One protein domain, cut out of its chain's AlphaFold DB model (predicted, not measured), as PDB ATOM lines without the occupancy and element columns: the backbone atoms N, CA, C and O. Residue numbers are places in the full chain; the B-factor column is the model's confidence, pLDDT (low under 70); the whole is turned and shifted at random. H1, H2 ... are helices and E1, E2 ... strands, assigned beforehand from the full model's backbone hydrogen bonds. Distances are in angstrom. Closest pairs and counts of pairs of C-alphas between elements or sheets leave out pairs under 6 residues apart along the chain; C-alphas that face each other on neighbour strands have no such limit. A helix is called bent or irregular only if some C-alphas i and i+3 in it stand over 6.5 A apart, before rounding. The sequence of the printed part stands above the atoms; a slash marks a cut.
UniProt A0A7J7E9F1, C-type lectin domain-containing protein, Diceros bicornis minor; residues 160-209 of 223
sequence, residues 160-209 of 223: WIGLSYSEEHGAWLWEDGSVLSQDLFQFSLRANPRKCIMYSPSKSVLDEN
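AT A GLANCE: This is residues 160 to 209 of the 223 residues of the protein "C-type lectin domain-containing protein" of Diceros bicornis minor (UniProt A0A7J7E9F1). Two small strand hairpins, E1 with E2 and E3 with E4, come near each other through E1 and E3, and their turns reach to opposite ends of the domain. The stretch between the hairpins loops past one side of them and holds one very short helix, H1. The printed part has 50 residues, with one named helix and four named strands in the order E1 E2 H1 E3 E4; the class is mostly strand, though under half of the residues are in named elements. Both two-stranded sheets are antiparallel. The whole is compact, with a radius of gyration of the C-alphas of 10.2 A, and rounded, with spans of 31 by 24 by 20 A.

HOW THE PARTS SIT: Look first at E1, residues 163 to 166, and E2, residues 171 to 174: this hairpin is antiparallel at 140 degrees, with N 164 and O 173 within hydrogen-bond range at 3.0 A. Next find H1, residues 186 to 189, too short for any O i to N i+4 pair; its one O i to N i+3 pair is not within range. Its closest C-alphas to E2 are Ser 188 and Trp 172, 7.9 A apart. Then comes the hairpin of E3, residues 196 to 200, and E4, residues 204 to 208, antiparallel at 152 degrees, with N 198 and O 206 within hydrogen-bond range at 2.9 A. The closest C-alphas of E1 and E3 are those of Leu 163 and Ile 197, 6.0 A; E1 and E4 are apart.

IN THESE COORDINATES: Find C-alpha 163 at (72.693, -37.057, 50.481), where E1 begins. H1 is only just irregular: C-alphas 186 and 189 are 6.9 A apart. E3 runs 13.7 A, and E4 runs 13.0 A to C-alpha 208 at (83.982, -36.179, 54.214).

THE WHOLE: The two C-alphas farthest apart are those of Glu 168 and Ser 202, 31.3 A. The printed part has no cut, and the link from E2 to H1 is long. Residues 182 to 190 and residue 202 have pLDDT under 70.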
ATOM      1  N   TRP A 160      80.943 -38.454  45.488       93.56
ATOM      2  CA  TRP A 160      79.880 -37.636  46.049       93.56
ATOM      3  C   TRP A 160      78.520 -38.134  45.559       93.56
ATOM      4  O   TRP A 160      78.328 -38.390  44.364       93.56
ATOM      5  N   ILE A 161      77.588 -38.243  46.501       92.31
ATOM      6  CA  ILE A 161      76.169 -38.488  46.251       92.31
ATOM      7  C   ILE A 161      75.344 -37.357  46.863       92.31
ATOM      8  O   ILE A 161      75.791 -36.683  47.786       92.31
ATOM      9  N   GLY A 162      74.129 -37.158  46.354       93.25
ATOM     10  CA  GLY A 162      73.230 -36.086  46.789       93.25
ATOM     11  C   GLY A 162      72.506 -36.377  48.105       93.25
ATOM     12  O   GLY A 162      71.285 -36.290  48.139       93.25
ATOM     13  N   LEU A 163      73.229 -36.808  49.142       91.44
ATOM     14  CA  LEU A 163      72.693 -37.057  50.481       91.44
ATOM     15  C   LEU A 163      73.314 -36.059  51.465       91.44
ATOM     16  O   LEU A 163      74.540 -36.003  51.596       91.44
ATOM     17  N   SER A 164      72.477 -35.304  52.174       91.88
ATOM     18  CA  SER A 164      72.906 -34.300  53.154       91.88
ATOM     19  C   SER A 164      71.993 -34.289  54.384       91.88
ATOM     20  O   SER A 164      70.881 -34.821  54.357       91.88
ATOM     21  N   TYR A 165      72.479 -33.746  55.500       91.25
ATOM     22  CA  TYR A 165      71.674 -33.616  56.710       91.25
ATOM     23  C   TYR A 165      70.911 -32.291  56.698       91.25
ATOM     24  O   TYR A 165      71.508 -31.223  56.565       91.25
ATOM     25  N   SER A 166      69.595 -32.360  56.872       91.56
ATOM     26  CA  SER A 166      68.747 -31.184  57.030       91.56
ATOM     27  C   SER A 166      68.530 -30.904  58.513       91.56
ATOM     28  O   SER A 166      67.876 -31.685  59.204       91.56
ATOM     29  N   GLU A 167      69.049 -29.773  58.999       89.38
ATOM     30  CA  GLU A 167      68.821 -29.328  60.383       89.38
ATOM     31  C   GLU A 167      67.347 -28.983  60.640       89.38
ATOM     32  O   GLU A 167      66.838 -29.257  61.722       89.38
ATOM     33  N   GLU A 168      66.645 -28.449  59.636       90.62
ATOM     34  CA  GLU A 168      65.216 -28.119  59.716       90.62
ATOM     35  C   GLU A 168      64.354 -29.361  59.974       90.62
ATOM     36  O   GLU A 168      63.475 -29.349  60.833       90.62
ATOM     37  N   HIS A 169      64.634 -30.448  59.254       87.50
ATOM     38  CA  HIS A 169      63.863 -31.690  59.343       87.50
ATOM     39  C   HIS A 169      64.457 -32.689  60.347       87.50
ATOM     40  O   HIS A 169      63.862 -33.736  60.599       87.50
ATOM     41  N   GLY A 170      65.639 -32.398  60.900       88.75
ATOM     42  CA  GLY A 170      66.368 -33.286  61.806       88.75
ATOM     43  C   GLY A 170      66.743 -34.638  61.185       88.75
ATOM     44  O   GLY A 170      66.875 -35.624  61.913       88.75
ATOM     45  N   ALA A 171      66.895 -34.713  59.858       89.25
ATOM     46  CA  ALA A 171      67.012 -35.972  59.121       89.25
ATOM     47  C   ALA A 171      67.963 -35.886  57.916       89.25
ATOM     48  O   ALA A 171      68.200 -34.816  57.357       89.25
ATOM     49  N   TRP A 172      68.477 -37.044  57.490       89.38
ATOM     50  CA  TRP A 172      69.217 -37.187  56.235       89.38
ATOM     51  C   TRP A 172      68.248 -37.220  55.052       89.38
ATOM     52  O   TRP A 172      67.385 -38.102  54.983       89.38
ATOM     53  N   LEU A 173      68.415 -36.274  54.129       91.94
ATOM     54  CA  LEU A 173      67.562 -36.091  52.960       91.94
ATOM     55  C   LEU A 173      68.375 -36.206  51.671       91.94
ATOM     56  O   LEU A 173      69.523 -35.760  51.590       91.94
ATOM     57  N   TRP A 174      67.756 -36.800  50.657       92.12
ATOM     58  CA  TRP A 174      68.239 -36.716  49.285       92.12
ATOM     59  C   TRP A 174      67.938 -35.333  48.691       92.12
ATOM     60  O   TRP A 174      67.027 -34.646  49.146       92.12
ATOM     61  N   GLU A 175      68.640 -34.954  47.619       91.94
ATOM     62  CA  GLU A 175      68.384 -33.702  46.873       91.94
ATOM     63  C   GLU A 175      66.933 -33.561  46.362       91.94
ATOM     64  O   GLU A 175      66.480 -32.455  46.089       91.94
ATOM     65  N   ASP A 176      66.178 -34.660  46.238       89.50
ATOM     66  CA  ASP A 176      64.749 -34.627  45.886       89.50
ATOM     67  C   ASP A 176      63.807 -34.481  47.099       89.50
ATOM     68  O   ASP A 176      62.587 -34.561  46.948       89.50
ATOM     69  N   GLY A 177      64.362 -34.271  48.297       89.12
ATOM     70  CA  GLY A 177      63.643 -34.122  49.563       89.12
ATOM     71  C   GLY A 177      63.202 -35.441  50.201       89.12
ATOM     72  O   GLY A 177      62.625 -35.427  51.289       89.12
ATOM     73  N   SER A 178      63.454 -36.587  49.561       91.00
ATOM     74  CA  SER A 178      63.087 -37.882  50.136       91.00
ATOM     75  C   SER A 178      63.979 -38.253  51.324       91.00
ATOM     76  O   SER A 178      65.182 -37.988  51.345       91.00
ATOM     77  N   VAL A 179      63.379 -38.884  52.334       89.88
ATOM     78  CA  VAL A 179      64.082 -39.311  53.550       89.88
ATOM     79  C   VAL A 179      64.902 -40.567  53.267       89.88
ATOM     80  O   VAL A 179      64.445 -41.488  52.583       89.88
ATOM     81  N   LEU A 180      66.111 -40.630  53.823       85.88
ATOM     82  CA  LEU A 180      66.942 -41.828  53.764       85.88
ATOM     83  C   LEU A 180      66.240 -43.029  54.425       85.88
ATOM     84  O   LEU A 180      65.924 -42.993  55.614       85.88
ATOM     85  N   SER A 181      66.049 -44.122  53.680       80.56
ATOM     86  CA  SER A 181      65.538 -45.373  54.255       80.56
ATOM     87  C   SER A 181      66.564 -45.997  55.208       80.56
ATOM     88  O   SER A 181      67.730 -46.175  54.843       80.56
ATOM     89  N   GLN A 182      66.122 -46.363  56.414       66.56
ATOM     90  CA  GLN A 182      66.965 -46.968  57.455       66.56
ATOM     91  C   GLN A 182      67.560 -48.320  57.033       66.56
ATOM     92  O   GLN A 182      68.681 -48.639  57.429       66.56
ATOM     93  N   ASP A 183      66.869 -49.067  56.170       65.00
ATOM     94  CA  ASP A 183      67.314 -50.387  55.701       65.00
ATOM     95  C   ASP A 183      68.507 -50.314  54.742       65.00
ATOM     96  O   ASP A 183      69.234 -51.292  54.562       65.00
ATOM     97  N   LEU A 184      68.729 -49.154  54.118       58.41
ATOM     98  CA  LEU A 184      69.793 -48.992  53.131       58.41
ATOM     99  C   LEU A 184      71.156 -48.718  53.784       58.41
ATOM    100  O   LEU A 184      72.176 -48.989  53.150       58.41
ATOM    101  N   PHE A 185      71.206 -48.217  55.033       60.28
ATOM    102  CA  PHE A 185      72.462 -47.756  55.642       60.28
ATOM    103  C   PHE A 185      72.500 -47.844  57.182       60.28
ATOM    104  O   PHE A 185      72.098 -46.912  57.883       60.28
ATOM    105  N   GLN A 186      73.168 -48.875  57.722       56.31
ATOM    106  CA  GLN A 186      73.589 -48.920  59.141       56.31
ATOM    107  C   GLN A 186      74.562 -47.777  59.528       56.31
ATOM    108  O   GLN A 186      74.756 -47.494  60.709       56.31
ATOM    109  N   PHE A 187      75.172 -47.106  58.543       56.97
ATOM    110  CA  PHE A 187      76.141 -46.014  58.711       56.97
ATOM    111  C   PHE A 187      75.525 -44.691  59.212       56.97
ATOM    112  O   PHE A 187      76.204 -43.913  59.883       56.97
ATOM    113  N   SER A 188      74.239 -44.446  58.938       56.72
ATOM    114  CA  SER A 188      73.557 -43.159  59.184       56.72
ATOM    115  C   SER A 188      73.593 -42.677  60.645       56.72
ATOM    116  O   SER A 188      73.553 -41.475  60.893       56.72
ATOM    117  N   LEU A 189      73.755 -43.589  61.610       58.25
ATOM    118  CA  LEU A 189      73.854 -43.272  63.041       58.25
ATOM    119  C   LEU A 189      75.218 -42.702  63.471       58.25
ATOM    120  O   LEU A 189      75.338 -42.209  64.590       58.25
ATOM    121  N   ARG A 190      76.258 -42.798  62.629       69.56
ATOM    122  CA  ARG A 190      77.635 -42.375  62.964       69.56
ATOM    123  C   ARG A 190      78.165 -41.240  62.090       69.56
ATOM    124  O   ARG A 190      79.227 -40.703  62.390       69.56
ATOM    125  N   ALA A 191      77.450 -40.896  61.025       77.94
ATOM    126  CA  ALA A 191      77.845 -39.850  60.096       77.94
ATOM    127  C   ALA A 191      77.743 -38.466  60.750       77.94
ATOM    128  O   ALA A 191      76.770 -38.170  61.445       77.94
ATOM    129  N   ASN A 192      78.732 -37.604  60.516       86.44
ATOM    130  CA  ASN A 192      78.703 -36.236  61.025       86.44
ATOM    131  C   ASN A 192      77.702 -35.383  60.215       86.44
ATOM    132  O   ASN A 192      77.909 -35.219  59.012       86.44
ATOM    133  N   PRO A 193      76.687 -34.770  60.853       89.44
ATOM    134  CA  PRO A 193      75.697 -33.929  60.175       89.44
ATOM    135  C   PRO A 193      76.267 -32.734  59.394       89.44
ATOM    136  O   PRO A 193      75.611 -32.214  58.502       89.44
ATOM    137  N   ARG A 194      77.487 -32.280  59.715       90.19
ATOM    138  CA  ARG A 194      78.149 -31.141  59.047       90.19
ATOM    139  C   ARG A 194      79.008 -31.536  57.845       90.19
ATOM    140  O   ARG A 194      79.707 -30.690  57.290       90.19
ATOM    141  N   LYS A 195      79.035 -32.818  57.494       92.94
ATOM    142  CA  LYS A 195      79.845 -33.357  56.402       92.94
ATOM    143  C   LYS A 195      78.967 -33.924  55.296       92.94
ATOM    144  O   LYS A 195      77.801 -34.250  55.503       92.94
ATOM    145  N   CYS A 196      79.572 -34.060  54.127       92.69
ATOM    146  CA  CYS A 196      78.930 -34.583  52.937       92.69
ATOM    147  C   CYS A 196      79.228 -36.070  52.791       92.69
ATOM    148  O   CYS A 196      80.229 -36.576  53.309       92.69
ATOM    149  N   ILE A 197      78.353 -36.779  52.081       91.38
ATOM    150  CA  ILE A 197      78.410 -38.234  52.007       91.38
ATOM    151  C   ILE A 197      79.051 -38.702  50.708       91.38
ATOM    152  O   ILE A 197      78.656 -38.310  49.607       91.38
ATOM    153  N   MET A 198      80.013 -39.607  50.852       90.00
ATOM    154  CA  MET A 198      80.623 -40.321  49.747       90.00
ATOM    155  C   MET A 198      80.169 -41.776  49.722       90.00
ATOM    156  O   MET A 198      80.151 -42.452  50.752       90.00
ATOM    157  N   TYR A 199      79.866 -42.278  48.530       85.06
ATOM    158  CA  TYR A 199      79.482 -43.662  48.283       85.06
ATOM    159  C   TYR A 199      80.519 -44.366  47.411       85.06
ATOM    160  O   TYR A 199      81.038 -43.791  46.452       85.06
ATOM    161  N   SER A 200      80.790 -45.629  47.718       79.62
ATOM    162  CA  SER A 200      81.549 -46.525  46.853       79.62
ATOM    163  C   SER A 200      80.645 -47.640  46.323       79.62
ATOM    164  O   SER A 200      79.877 -48.203  47.109       79.62
ATOM    165  N   PRO A 201      80.772 -48.041  45.039       71.31
ATOM    166  CA  PRO A 201      80.048 -49.185  44.476       71.31
ATOM    167  C   PRO A 201      80.195 -50.484  45.279       71.31
ATOM    168  O   PRO A 201      79.299 -51.323  45.249       71.31
ATOM    169  N   SER A 202      81.260 -50.621  46.079       66.19
ATOM    170  CA  SER A 202      81.436 -51.711  47.047       66.19
ATOM    171  C   SER A 202      80.506 -51.613  48.273       66.19
ATOM    172  O   SER A 202      80.810 -52.195  49.313       66.19
ATOM    173  N   LYS A 203      79.426 -50.823  48.199       71.00
ATOM    174  CA  LYS A 203      78.453 -50.549  49.271       71.00
ATOM    175  C   LYS A 203      79.062 -49.927  50.537       71.00
ATOM    176  O   LYS A 203      78.519 -50.071  51.628       71.00
ATOM    177  N   SER A 204      80.184 -49.219  50.397       75.81
ATOM    178  CA  SER A 204      80.810 -48.470  51.495       75.81
ATOM    179  C   SER A 204      80.351 -47.017  51.468       75.81
ATOM    180  O   SER A 204      80.295 -46.413  50.398       75.81
ATOM    181  N   VAL A 205      80.089 -46.440  52.640       81.44
ATOM    182  CA  VAL A 205      79.715 -45.028  52.802       81.44
ATOM    183  C   VAL A 205      80.640 -44.369  53.810       81.44
ATOM    184  O   VAL A 205      80.975 -44.994  54.815       81.44
ATOM    185  N   LEU A 206      81.062 -43.138  53.526       86.25
ATOM    186  CA  LEU A 206      81.911 -42.326  54.398       86.25
ATOM    187  C   LEU A 206      81.410 -40.876  54.439       86.25
ATOM    188  O   LEU A 206      80.802 -40.403  53.480       86.25
ATOM    189  N   ASP A 207      81.699 -40.173  55.533       90.00
ATOM    190  CA  ASP A 207      81.508 -38.729  55.666       90.00
ATOM    191  C   ASP A 207      82.829 -37.976  55.445       90.00
ATOM    192  O   ASP A 207      83.845 -38.238  56.096       90.00
ATOM    193  N   GLU A 208      82.809 -36.982  54.565       90.56
ATOM    194  CA  GLU A 208      83.982 -36.179  54.214       90.56
ATOM    195  C   GLU A 208      83.631 -34.684  54.187       90.56
ATOM    196  O   GLU A 208      82.466 -34.291  54.082       90.56
ATOM    197  N   ASN A 209      84.637 -33.822  54.334       93.31
ATOM    198  CA  ASN A 209      84.466 -32.378  54.231       93.31
ATOM    199  C   ASN A 209      83.845 -32.001  52.873       93.31
ATOM    200  O   ASN A 209      84.405 -32.299  51.820       93.31
TER     201      ASN A 209